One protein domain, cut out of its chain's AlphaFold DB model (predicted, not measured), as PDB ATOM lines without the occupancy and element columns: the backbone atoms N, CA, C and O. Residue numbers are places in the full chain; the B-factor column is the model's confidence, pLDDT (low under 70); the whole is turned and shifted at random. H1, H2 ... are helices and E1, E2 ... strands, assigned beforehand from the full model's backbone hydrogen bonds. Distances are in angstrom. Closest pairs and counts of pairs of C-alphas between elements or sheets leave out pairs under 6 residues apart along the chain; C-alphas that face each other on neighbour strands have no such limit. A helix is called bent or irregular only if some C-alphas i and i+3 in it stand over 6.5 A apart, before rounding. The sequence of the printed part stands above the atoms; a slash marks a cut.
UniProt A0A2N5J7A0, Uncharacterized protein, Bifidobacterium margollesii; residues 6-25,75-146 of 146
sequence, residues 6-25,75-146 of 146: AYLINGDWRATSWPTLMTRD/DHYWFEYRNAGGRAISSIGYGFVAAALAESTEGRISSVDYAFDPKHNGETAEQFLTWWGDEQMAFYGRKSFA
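Overview. This is residues 6 to 25 and 75 to 146 of the 146 residues of an uncharacterized protein of Bifidobacterium margollesii (UniProt A0A2N5J7A0). Two helices, H1 and H2, lie side by side as a helical hairpin, and a thin ribbon of short strands runs past H1 on the side away from H2; H1 is the middle part. The ribbon is two separate two-strand antiparallel sheets, E1 - E2 and E3 - E4, with E2 running on into E3, and short H3 follows H2 at the far end. The printed part has 92 residues, with four named strands and three named helices that follow along the chain as E1 E2 E3 E4 H1 H2 H3, and its class is mixed, helices and strands. It is compact, with a radius of gyration of the C-alphas of 13.5 A, yet elongated, spanning 40 by 24 by 23 A.

Along the chain. E1 is residues 6 to 9, beginning at C-alpha 6 (2.857, 18.847, 18.126). E2 is residues 12 to 17, 15.6 A long; E3 is 20 to 23 and E4 76 to 79. H1, residues 88 to 105, is 26.4 A long and begins at C-alpha 88 (3.388, 24.949, 30.039). H2, residues 125 to 140, is 21.8 A long; H3, residues 142 to 145, ends at C-alpha 145 (1.348, 20.236, 33.896).

Arrangement. H1 and H2 touch, closest at the C-alphas of Ala 99 and Ala 125, 4.4 A, at a shallow tilt of 5 degrees, opposite ways. H2 is irregular, C-alphas 130 and 133 being 7.5 A apart, with a kink of 32 degrees near residue 132. H1 and H3 only just touch, with 3 pairs of C-alphas within 8 A, by residues 88 to 89 of H1 alone; the closest are Ala 88 and Ser 144, 6.0 A. The closest C-alphas of E2 and H1 are those of Ala 15 and Ser 90, 6.3 A. The hairpin E1 and E2 has N 7 and O 15 within hydrogen-bond range at 2.9 A; E3 and E4 have N 20 and O 79 at 2.7 A. O i to N i+4 pairs are within range in 13 of 14 for H1 and 9 of 12 for H2; H3 is too short for one.

Size, cuts and confidence. The farthest C-alphas, Asn 10 and Asp 25, are 41.2 A apart. Residues 26 to 74 are not printed, and C-alphas 25 and 75 are 8.3 A apart. The link from H1 to H2 is long, 19 residues. Mean pLDDT of the printed part is 81.5; residues 9, 17, 81 to 85, 113 to 116 and 146 are under 70.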
ATOM      1  N   ALA A   6       4.209  18.654  17.614       73.00
ATOM      2  CA  ALA A   6       2.857  18.847  18.126       73.00
ATOM      3  C   ALA A   6       2.746  18.276  19.539       73.00
ATOM      4  O   ALA A   6       3.176  17.153  19.798       73.00
ATOM      5  N   TYR A   7       2.121  19.036  20.434       72.19
ATOM      6  CA  TYR A   7       1.878  18.617  21.809       72.19
ATOM      7  C   TYR A   7       0.392  18.341  21.998       72.19
ATOM      8  O   TYR A   7      -0.453  19.226  21.811       72.19
ATOM      9  N   LEU A   8       0.087  17.104  22.383       75.19
ATOM     10  CA  LEU A   8      -1.257  16.659  22.716       75.19
ATOM     11  C   LEU A   8      -1.320  16.329  24.209       75.19
ATOM     12  O   LEU A   8      -0.437  15.652  24.730       75.19
ATOM     13  N   ILE A   9      -2.375  16.781  24.888       69.00
ATOM     14  CA  ILE A   9      -2.676  16.391  26.276       69.00
ATOM     15  C   ILE A   9      -4.045  15.735  26.263       69.00
ATOM     16  O   ILE A   9      -5.025  16.373  25.872       69.00
ATOM     17  N   ASN A  10      -4.102  14.473  26.694       79.12
ATOM     18  CA  ASN A  10      -5.317  13.654  26.693       79.12
ATOM     19  C   ASN A  10      -5.974  13.535  25.304       79.12
ATOM     20  O   ASN A  10      -7.192  13.523  25.190       79.12
ATOM     21  N   GLY A  11      -5.163  13.465  24.242       78.56
ATOM     22  CA  GLY A  11      -5.640  13.349  22.857       78.56
ATOM     23  C   GLY A  11      -6.097  14.665  22.218       78.56
ATOM     24  O   GLY A  11      -6.257  14.714  21.002       78.56
ATOM     25  N   ASP A  12      -6.222  15.741  22.997       77.19
ATOM     26  CA  ASP A  12      -6.531  17.067  22.470       77.19
ATOM     27  C   ASP A  12      -5.262  17.782  22.024       77.19
ATOM     28  O   ASP A  12      -4.258  17.805  22.745       77.19
ATOM     29  N   TRP A  13      -5.330  18.448  20.873       76.75
ATOM     30  CA  TRP A  13      -4.274  19.345  20.422       76.75
ATOM     31  C   TRP A  13      -4.162  20.558  21.352       76.75
ATOM     32  O   TRP A  13      -5.154  21.234  21.636       76.75
ATOM     33  N   ARG A  14      -2.948  20.838  21.838       75.56
ATOM     34  CA  ARG A  14      -2.703  21.936  22.786       75.56
ATOM     35  C   ARG A  14      -1.779  23.011  22.238       75.56
ATOM     36  O   ARG A  14      -1.993  24.177  22.566       75.56
ATOM     37  N   ALA A  15      -0.763  22.628  21.467       72.62
ATOM     38  CA  ALA A  15       0.219  23.546  20.897       72.62
ATOM     39  C   ALA A  15       1.056  22.881  19.790       72.62
ATOM     40  O   ALA A  15       1.109  21.653  19.684       72.62
ATOM     41  N   THR A  16       1.768  23.706  19.021       72.75
ATOM     42  CA  THR A  16       2.844  23.288  18.109       72.75
ATOM     43  C   THR A  16       4.084  24.153  18.288       72.75
ATOM     44  O   THR A  16       3.953  25.329  18.619       72.75
ATOM     45  N   SER A  17       5.245  23.574  18.003       69.94
ATOM     46  CA  SER A  17       6.556  24.221  17.893       69.94
ATOM     47  C   SER A  17       7.088  24.008  16.476       69.94
ATOM     48  O   SER A  17       6.884  22.927  15.910       69.94
ATOM     49  N   TRP A  18       7.731  25.017  15.903       72.19
ATOM     50  CA  TRP A  18       8.244  25.035  14.535       72.19
ATOM     51  C   TRP A  18       9.707  25.493  14.530       72.19
ATOM     52  O   TRP A  18       9.998  26.618  14.099       72.19
ATOM     53  N   PRO A  19      10.646  24.637  14.972       74.56
ATOM     54  CA  PRO A  19      12.040  25.019  14.964       74.56
ATOM     55  C   PRO A  19      12.470  25.187  13.515       74.56
ATOM     56  O   PRO A  19      12.295  24.311  12.661       74.56
ATOM     57  N   THR A  20      13.001  26.363  13.242       79.12
ATOM     58  CA  THR A  20      13.322  26.851  11.917       79.12
ATOM     59  C   THR A  20      14.800  27.177  11.873       79.12
ATOM     60  O   THR A  20      15.349  27.805  12.773       79.12
ATOM     61  N   LEU A  21      15.454  26.734  10.809       85.00
ATOM     62  CA  LEU A  21      16.814  27.143  10.518       85.00
ATOM     63  C   LEU A  21      16.765  28.519   9.853       85.00
ATOM     64  O   LEU A  21      16.169  28.658   8.783       85.00
ATOM     65  N   MET A  22      17.369  29.512  10.490       87.12
ATOM     66  CA  MET A  22      17.435  30.887  10.008       87.12
ATOM     67  C   MET A  22      18.855  31.195   9.554       87.12
ATOM     68  O   MET A  22      19.816  30.777  10.199       87.12
ATOM     69  N   THR A  23      18.998  31.927   8.452       91.44
ATOM     70  CA  THR A  23      20.290  32.488   8.041       91.44
ATOM     71  C   THR A  23      20.587  33.716   8.893       91.44
ATOM     72  O   THR A  23      19.678  34.472   9.231       91.44
ATOM     73  N   ARG A  24      21.851  33.898   9.263       91.38
ATOM     74  CA  ARG A  24      22.311  35.082   9.986       91.38
ATOM     75  C   ARG A  24      22.360  36.296   9.077       91.38
ATOM     76  O   ARG A  24      22.666  36.187   7.888       91.38
ATOM     77  N   ASP A  25      22.126  37.447   9.685       90.88
ATOM     78  CA  ASP A  25      22.222  38.717   8.994       90.88
ATOM     79  C   ASP A  25      23.668  39.010   8.590       90.88
ATOM     80  O   ASP A  25      24.647  38.666   9.270       90.88
ATOM     81  N   ASP A  75      26.816  30.371   9.345       92.31
ATOM     82  CA  ASP A  75      25.953  31.330   8.643       92.31
ATOM     83  C   ASP A  75      24.468  31.172   8.996       92.31
ATOM     84  O   ASP A  75      23.611  31.851   8.433       92.31
ATOM     85  N   HIS A  76      24.151  30.284   9.934       90.31
ATOM     86  CA  HIS A  76      22.794  29.971  10.339       90.31
ATOM     87  C   HIS A  76      22.697  29.703  11.838       90.31
ATOM     88  O   HIS A  76      23.684  29.393  12.505       90.31
ATOM     89  N   TYR A  77      21.478  29.791  12.356       87.75
ATOM     90  CA  TYR A  77      21.127  29.409  13.716       87.75
ATOM     91  C   TYR A  77      19.748  28.754  13.735       87.75
ATOM     92  O   TYR A  77      18.910  28.973  12.855       87.75
ATOM     93  N   TRP A  78      19.514  27.920  14.744       85.31
ATOM     94  CA  TRP A  78      18.183  27.396  15.006       85.31
ATOM     95  C   TRP A  78      17.392  28.428  15.788       85.31
ATOM     96  O   TRP A  78      17.801  28.867  16.859       85.31
ATOM     97  N   PHE A  79      16.244  28.787  15.242       80.00
ATOM     98  CA  PHE A  79      15.271  29.645  15.874       80.00
ATOM     99  C   PHE A  79      14.006  28.842  16.112       80.00
ATOM    100  O   PHE A  79      13.457  28.240  15.193       80.00
ATOM    101  N   GLU A  80      13.505  28.856  17.331       70.38
ATOM    102  CA  GLU A  80      12.144  28.428  17.593       70.38
ATOM    103  C   GLU A  80      11.334  29.651  17.981       70.38
ATOM    104  O   GLU A  80      11.741  30.425  18.851       70.38
ATOM    105  N   TYR A  81      10.158  29.796  17.375       64.19
ATOM    106  CA  TYR A  81       9.244  30.838  17.796       64.19
ATOM    107  C   TYR A  81       8.715  30.485  19.185       64.19
ATOM    108  O   TYR A  81       7.859  29.611  19.362       64.19
ATOM    109  N   ARG A  82       9.246  31.167  20.200       62.22
ATOM    110  CA  ARG A  82       8.862  30.936  21.586       62.22
ATOM    111  C   ARG A  82       7.378  31.258  21.769       62.22
ATOM    112  O   ARG A  82       6.937  32.391  21.608       62.22
ATOM    113  N   ASN A  83       6.609  30.275  22.233       60.66
ATOM    114  CA  ASN A  83       5.295  30.510  22.831       60.66
ATOM    115  C   ASN A  83       5.481  30.908  24.311       60.66
ATOM    116  O   ASN A  83       5.167  30.135  25.220       60.66
ATOM    117  N   ALA A  84       6.122  32.057  24.555       62.09
ATOM    118  CA  ALA A  84       6.383  32.577  25.898       62.09
ATOM    119  C   ALA A  84       5.052  32.865  26.601       62.09
ATOM    120  O   ALA A  84       4.186  33.520  26.028       62.09
ATOM    121  N   GLY A  85       4.851  32.342  27.812       67.31
ATOM    122  CA  GLY A  85       3.541  32.407  28.474       67.31
ATOM    123  C   GLY A  85       2.458  31.545  27.806       67.31
ATOM    124  O   GLY A  85       1.283  31.656  28.150       67.31
ATOM    125  N   GLY A  86       2.844  30.690  26.855       75.12
ATOM    126  CA  GLY A  86       1.988  29.708  26.213       75.12
ATOM    127  C   GLY A  86       1.614  28.542  27.127       75.12
ATOM    128  O   GLY A  86       1.590  28.630  28.353       75.12
ATOM    129  N   ARG A  87       1.285  27.392  26.532       79.62
ATOM    130  CA  ARG A  87       0.988  26.188  27.322       79.62
ATOM    131  C   ARG A  87       2.278  25.646  27.940       79.62
ATOM    132  O   ARG A  87       3.254  25.421  27.225       79.62
ATOM    133  N   ALA A  88       2.233  25.355  29.239       80.69
ATOM    134  CA  ALA A  88       3.388  24.949  30.039       80.69
ATOM    135  C   ALA A  88       4.215  23.813  29.407       80.69
ATOM    136  O   ALA A  88       5.430  23.936  29.285       80.69
ATOM    137  N   ILE A  89       3.558  22.751  28.914       80.25
ATOM    138  CA  ILE A  89       4.237  21.605  28.279       80.25
ATOM    139  C   ILE A  89       4.977  21.999  26.993       80.25
ATOM    140  O   ILE A  89       6.110  21.574  26.784       80.25
ATOM    141  N   SER A  90       4.372  22.816  26.127       77.12
ATOM    142  CA  SER A  90       5.064  23.264  24.912       77.12
ATOM    143  C   SER A  90       6.225  24.199  25.227       77.12
ATOM    144  O   SER A  90       7.272  24.094  24.598       77.12
ATOM    145  N   SER A  91       6.070  25.081  26.222       78.12
ATOM    146  CA  SER A  91       7.142  25.995  26.613       78.12
ATOM    147  C   SER A  91       8.328  25.241  27.201       78.12
ATOM    148  O   SER A  91       9.438  25.465  26.744       78.12
ATOM    149  N   ILE A  92       8.115  24.303  28.132       83.06
ATOM    150  CA  ILE A  92       9.219  23.507  28.691       83.06
ATOM    151  C   ILE A  92       9.859  22.598  27.633       83.06
ATOM    152  O   ILE A  92      11.082  22.481  27.586       83.06
ATOM    153  N   GLY A  93       9.037  22.008  26.754       81.25
ATOM    154  CA  GLY A  93       9.476  21.126  25.675       81.25
ATOM    155  C   GLY A  93      10.412  21.813  24.684       81.25
ATOM    156  O   GLY A  93      11.378  21.193  24.249       81.25
ATOM    157  N   TYR A  94      10.176  23.093  24.389       80.38
ATOM    158  CA  TYR A  94      11.078  23.896  23.563       80.38
ATOM    159  C   TYR A  94      12.504  23.914  24.126       80.38
ATOM    160  O   TYR A  94      13.442  23.599  23.397       80.38
ATOM    161  N   GLY A  95      12.679  24.222  25.415       84.38
ATOM    162  CA  GLY A  95      14.022  24.293  25.993       84.38
ATOM    163  C   GLY A  95      14.758  22.952  25.943       84.38
ATOM    164  O   GLY A  95      15.960  22.929  25.706       84.38
ATOM    165  N   PHE A  96      14.047  21.823  26.056       86.38
ATOM    166  CA  PHE A  96      14.661  20.504  25.866       86.38
ATOM    167  C   PHE A  96      15.109  20.254  24.423       86.38
ATOM    168  O   PHE A  96      16.177  19.687  24.211       86.38
ATOM    169  N   VAL A  97      14.332  20.691  23.427       84.69
ATOM    170  CA  VAL A  97      14.739  20.604  22.014       84.69
ATOM    171  C   VAL A  97      15.951  21.500  21.747       84.69
ATOM    172  O   VAL A  97      16.907  21.046  21.121       84.69
ATOM    173  N   ALA A  98      15.946  22.736  22.257       85.62
ATOM    174  CA  ALA A  98      17.074  23.657  22.140       85.62
ATOM    175  C   ALA A  98      18.348  23.068  22.766       85.62
ATOM    176  O   ALA A  98      19.397  23.060  22.126       85.62
ATOM    177  N   ALA A  99      18.238  22.493  23.967       90.06
ATOM    178  CA  ALA A  99      19.343  21.815  24.633       90.06
ATOM    179  C   ALA A  99      19.860  20.608  23.840       90.06
ATOM    180  O   ALA A  99      21.063  20.488  23.642       90.06
ATOM    181  N   ALA A 100      18.974  19.754  23.320       89.88
ATOM    182  CA  ALA A 100      19.379  18.592  22.531       89.88
ATOM    183  C   ALA A 100      20.106  18.985  21.232       89.88
ATOM    184  O   ALA A 100      21.091  18.348  20.849       89.88
ATOM    185  N   LEU A 101      19.645  20.043  20.555       87.56
ATOM    186  CA  LEU A 101      20.317  20.582  19.371       87.56
ATOM    187  C   LEU A 101      21.687  21.160  19.736       87.56
ATOM    188  O   LEU A 101      22.675  20.799  19.104       87.56
ATOM    189  N   ALA A 102      21.758  21.990  20.781       90.19
ATOM    190  CA  ALA A 102      23.008  22.584  21.240       90.19
ATOM    191  C   ALA A 102      24.033  21.522  21.664       90.19
ATOM    192  O   ALA A 102      25.197  21.618  21.287       90.19
ATOM    193  N   GLU A 103      23.615  20.478  22.380       93.44
ATOM    194  CA  GLU A 103      24.483  19.353  22.742       93.44
ATOM    195  C   GLU A 103      25.022  18.638  21.495       93.44
ATOM    196  O   GLU A 103      26.223  18.409  21.375       93.44
ATOM    197  N   SER A 104      24.145  18.347  20.529       89.75
ATOM    198  CA  SER A 104      24.498  17.589  19.322       89.75
ATOM    199  C   SER A 104      25.418  18.349  18.363       89.75
ATOM    200  O   SER A 104      26.102  17.726  17.551       89.75
ATOM    201  N   THR A 105      25.411  19.682  18.414       86.69
ATOM    202  CA  THR A 105      26.191  20.537  17.507       86.69
ATOM    203  C   THR A 105      27.300  21.317  18.209       86.69
ATOM    204  O   THR A 105      27.891  22.194  17.583       86.69
ATOM    205  N   GLU A 106      27.543  21.070  19.502       88.19
ATOM    206  CA  GLU A 106      28.386  21.926  20.355       88.19
ATOM    207  C   GLU A 106      27.988  23.420  20.273       88.19
ATOM    208  O   GLU A 106      28.828  24.325  20.299       88.19
ATOM    209  N   GLY A 107      26.687  23.673  20.113       89.56
ATOM    210  CA  GLY A 107      26.102  25.000  19.959       89.56
ATOM    211  C   GLY A 107      25.956  25.758  21.279       89.56
ATOM    212  O   GLY A 107      26.170  25.219  22.367       89.56
ATOM    213  N   ARG A 108      25.554  27.028  21.168       91.19
ATOM    214  CA  ARG A 108      25.236  27.909  22.299       91.19
ATOM    215  C   ARG A 108      23.781  28.324  22.257       91.19
ATOM    216  O   ARG A 108      23.243  28.576  21.181       91.19
ATOM    217  N   ILE A 109      23.159  28.371  23.428       89.81
ATOM    218  CA  ILE A 109      21.756  28.753  23.577       89.81
ATOM    219  C   ILE A 109      21.698  30.235  23.928       89.81
ATOM    220  O   ILE A 109      22.391  30.687  24.837       89.81
ATOM    221  N   SER A 110      20.866  30.979  23.204       85.56
ATOM    222  CA  SER A 110      20.669  32.413  23.402       85.56
ATOM    223  C   SER A 110      19.189  32.768  23.470       85.56
ATOM    224  O   SER A 110      18.362  32.136  22.808       85.56
ATOM    225  N   SER A 111      18.861  33.787  24.269       79.56
ATOM    226  CA  SER A 111      17.530  34.398  24.335       79.56
ATOM    227  C   SER A 111      17.637  35.872  23.963       79.56
ATOM    228  O   SER A 111      18.076  36.691  24.764       79.56
ATOM    229  N   VAL A 112      17.200  36.218  22.755       70.81
ATOM    230  CA  VAL A 112      17.334  37.574  22.187       70.81
ATOM    231  C   VAL A 112      16.182  38.523  22.551       70.81
ATOM    232  O   VAL A 112      16.214  39.703  22.226       70.81
ATOM    233  N   ASP A 113      15.144  38.024  23.226       68.81
ATOM    234  CA  ASP A 113      13.933  38.774  23.590       68.81
ATOM    235  C   ASP A 113      13.922  39.270  25.050       68.81
ATOM    236  O   ASP A 113      12.905  39.793  25.508       68.81
ATOM    237  N   TYR A 114      15.025  39.083  25.791       65.00
ATOM    238  CA  TYR A 114      15.168  39.385  27.228       65.00
ATOM    239  C   TYR A 114      14.079  38.785  28.131       65.00
ATOM    240  O   TYR A 114      13.922  39.183  29.285       65.00
ATOM    241  N   ALA A 115      13.298  37.826  27.635       64.19
ATOM    242  CA  ALA A 115      12.165  37.284  28.370       64.19
ATOM    243  C   ALA A 115      12.550  36.085  29.257       64.19
ATOM    244  O   ALA A 115      11.666  35.401  29.783       64.19
ATOM    245  N   PHE A 116      13.850  35.833  29.408       66.69
ATOM    246  CA  PHE A 116      14.477  34.988  30.423       66.69
ATOM    247  C   PHE A 116      15.611  35.757  31.099       66.69
ATOM    248  O   PHE A 116      16.044  36.779  30.564       66.69
ATOM    249  N   ASP A 117      16.059  35.289  32.273       74.06
ATOM    250  CA  ASP A 117      17.162  35.936  32.992       74.06
ATOM    251  C   ASP A 117      18.364  36.064  32.037       74.06
ATOM    252  O   ASP A 117      18.866  35.041  31.554       74.06
ATOM    253  N   PRO A 118      18.807  37.301  31.728       72.88
ATOM    254  CA  PRO A 118      19.876  37.535  30.765       72.88
ATOM    255  C   PRO A 118      21.157  36.778  31.126       72.88
ATOM    256  O   PRO A 118      21.903  36.394  30.233       72.88
ATOM    257  N   LYS A 119      21.373  36.444  32.407       83.06
ATOM    258  CA  LYS A 119      22.547  35.688  32.874       83.06
ATOM    259  C   LYS A 119      22.716  34.306  32.241       83.06
ATOM    260  O   LYS A 119      23.807  33.751  32.329       83.06
ATOM    261  N   HIS A 120      21.672  33.750  31.629       85.62
ATOM    262  CA  HIS A 120      21.703  32.430  30.995       85.62
ATOM    263  C   HIS A 120      21.889  32.486  29.470       85.62
ATOM    264  O   HIS A 120      21.561  31.542  28.751       85.62
ATOM    265  N   ASN A 121      22.398  33.602  28.951       87.50
ATOM    266  CA  ASN A 121      22.619  33.795  27.525       87.50
ATOM    267  C   ASN A 121      24.047  33.385  27.112       87.50
ATOM    268  O   ASN A 121      25.024  33.967  27.580       87.50
ATOM    269  N   GLY A 122      24.174  32.391  26.226       88.75
ATOM    270  CA  GLY A 122      25.457  31.816  25.790       88.75
ATOM    271  C   GLY A 122      25.821  30.488  26.458       88.75
ATOM    272  O   GLY A 122      26.962  30.028  26.368       88.75
ATOM    273  N   GLU A 123      24.868  29.852  27.129       91.81
ATOM    274  CA  GLU A 123      25.094  28.603  27.850       91.81
ATOM    275  C   GLU A 123      25.235  27.383  26.929       91.81
ATOM    276  O   GLU A 123      24.712  27.332  25.807       91.81
ATOM    277  N   THR A 124      25.942  26.370  27.432       93.38
ATOM    278  CA  THR A 124      25.864  25.006  26.901       93.38
ATOM    279  C   THR A 124      24.517  24.370  27.246       93.38
ATOM    280  O   THR A 124      23.796  24.830  28.133       93.38
ATOM    281  N   ALA A 125      24.198  23.250  26.597       93.62
ATOM    282  CA  ALA A 125      23.026  22.450  26.940       93.62
ATOM    283  C   ALA A 125      22.993  22.040  28.427       93.62
ATOM    284  O   ALA A 125      21.953  22.143  29.069       93.62
ATOM    285  N   GLU A 126      24.127  21.615  28.990       94.00
ATOM    286  CA  GLU A 126      24.228  21.196  30.396       94.00
ATOM    287  C   GLU A 126      23.953  22.355  31.366       94.00
ATOM    288  O   GLU A 126      23.160  22.215  32.303       94.00
ATOM    289  N   GLN A 127      24.575  23.512  31.119       92.94
ATOM    290  CA  GLN A 127      24.364  24.721  31.917       92.94
ATOM    291  C   GLN A 127      22.891  25.137  31.875       92.94
ATOM    292  O   GLN A 127      22.265  25.275  32.924       92.94
ATOM    293  N   PHE A 128      22.319  25.194  30.671       91.62
ATOM    294  CA  PHE A 128      20.921  25.546  30.449       91.62
ATOM    295  C   PHE A 128      19.946  24.611  31.177       91.62
ATOM    296  O   PHE A 128      19.027  25.041  31.877       91.62
ATOM    297  N   LEU A 129      20.153  23.298  31.056       91.25
ATOM    298  CA  LEU A 129      19.262  22.302  31.650       91.25
ATOM    299  C   LEU A 129      19.313  22.270  33.179       91.25
ATOM    300  O   LEU A 129      18.351  21.812  33.796       91.25
ATOM    301  N   THR A 130      20.387  22.775  33.790       90.62
ATOM    302  CA  THR A 130      20.530  22.820  35.252       90.62
ATOM    303  C   THR A 130      19.497  23.742  35.910       90.62
ATOM    304  O   THR A 130      19.124  23.506  37.056       90.62
ATOM    305  N   TRP A 131      18.995  24.756  35.200       88.56
ATOM    306  CA  TRP A 131      18.019  25.711  35.742       88.56
ATOM    307  C   TRP A 131      16.682  25.720  34.989       88.56
ATOM    308  O   TRP A 131      15.645  26.006  35.589       88.56
ATOM    309  N   TRP A 132      16.672  25.383  33.692       88.38
ATOM    310  CA  TRP A 132      15.514  25.566  32.813       88.38
ATOM    311  C   TRP A 132      14.216  24.968  33.358       88.38
ATOM    312  O   TRP A 132      13.183  25.640  33.421       88.38
ATOM    313  N   GLY A 133      14.259  23.688  33.735       84.44
ATOM    314  CA  GLY A 133      13.073  22.966  34.188       84.44
ATOM    315  C   GLY A 133      12.482  23.575  35.456       84.44
ATOM    316  O   GLY A 133      11.270  23.782  35.529       84.44
ATOM    317  N   ASP A 134      13.336  23.914  36.421       87.25
ATOM    318  CA  ASP A 134      12.923  24.515  37.687       87.25
ATOM    319  C   ASP A 134      12.308  25.904  37.474       87.25
ATOM    320  O   ASP A 134      11.255  26.196  38.047       87.25
ATOM    321  N   GLU A 135      12.877  26.712  36.579       87.69
ATOM    322  CA  GLU A 135      12.347  28.036  36.237       87.69
ATOM    323  C   GLU A 135      10.975  27.942  35.548       87.69
ATOM    324  O   GLU A 135      10.024  28.633  35.925       87.69
ATOM    325  N   GLN A 136      10.807  27.016  34.593       86.12
ATOM    326  CA  GLN A 136       9.498  26.776  33.970       86.12
ATOM    327  C   GLN A 136       8.460  26.290  34.993       86.12
ATOM    328  O   GLN A 136       7.295  26.699  34.947       86.12
ATOM    329  N   MET A 137       8.865  25.427  35.929       87.12
ATOM    330  CA  MET A 137       7.992  24.931  36.994       87.12
ATOM    331  C   MET A 137       7.594  26.034  37.979       87.12
ATOM    332  O   MET A 137       6.439  26.056  38.419       87.12
ATOM    333  N   ALA A 138       8.512  26.943  38.310       88.62
ATOM    334  CA  ALA A 138       8.248  28.102  39.155       88.62
ATOM    335  C   ALA A 138       7.273  29.079  38.480       88.62
ATOM    336  O   ALA A 138       6.322  29.527  39.121       88.62
ATOM    337  N   PHE A 139       7.451  29.339  37.182       87.12
ATOM    338  CA  PHE A 139       6.607  30.254  36.413       87.12
ATOM    339  C   PHE A 139       5.177  29.728  36.201       87.12
ATOM    340  O   PHE A 139       4.202  30.418  36.502       87.12
ATOM    341  N   TYR A 140       5.019  28.498  35.695       87.50
ATOM    342  CA  TYR A 140       3.699  27.953  35.342       87.50
ATOM    343  C   TYR A 140       2.953  27.308  36.513       87.50
ATOM    344  O   TYR A 140       1.723  27.178  36.470       87.50
ATOM    345  N   GLY A 141       3.680  26.863  37.539       87.94
ATOM    346  CA  GLY A 141       3.145  26.089  38.651       87.94
ATOM    347  C   GLY A 141       2.725  24.664  38.267       87.94
ATOM    348  O   GLY A 141       2.307  24.366  37.149       87.94
ATOM    349  N   ARG A 142       2.767  23.749  39.245       84.19
ATOM    350  CA  ARG A 142       2.539  22.301  39.037       84.19
ATOM    351  C   ARG A 142       1.200  21.948  38.380       84.19
ATOM    352  O   ARG A 142       1.126  20.968  37.652       84.19
ATOM    353  N   LYS A 143       0.144  22.731  38.628       83.38
ATOM    354  CA  LYS A 143      -1.203  22.466  38.091       83.38
ATOM    355  C   LYS A 143      -1.287  22.611  36.574       83.38
ATOM    356  O   LYS A 143      -2.150  21.997  35.969       83.38
ATOM    357  N   SER A 144      -0.407  23.404  35.971       78.25
ATOM    358  CA  SER A 144      -0.393  23.628  34.524       78.25
ATOM    359  C   SER A 144       0.183  22.441  33.740       78.25
ATOM    360  O   SER A 144       0.109  22.431  32.512       78.25
ATOM    361  N   PHE A 145       0.748  21.454  34.446       70.69
ATOM    362  CA  PHE A 145       1.348  20.236  33.896       70.69
ATOM    363  C   PHE A 145       0.532  18.963  34.184       70.69
ATOM    364  O   PHE A 145       0.929  17.889  33.736       70.69
ATOM    365  N   ALA A 146      -0.563  19.069  34.947       64.38
ATOM    366  CA  ALA A 146      -1.458  17.965  35.309       64.38
ATOM    367  C   ALA A 146      -2.696  17.944  34.403       64.38
ATOM    368  O   ALA A 146      -3.158  16.829  34.076       64.38
TER     369      ALA A 146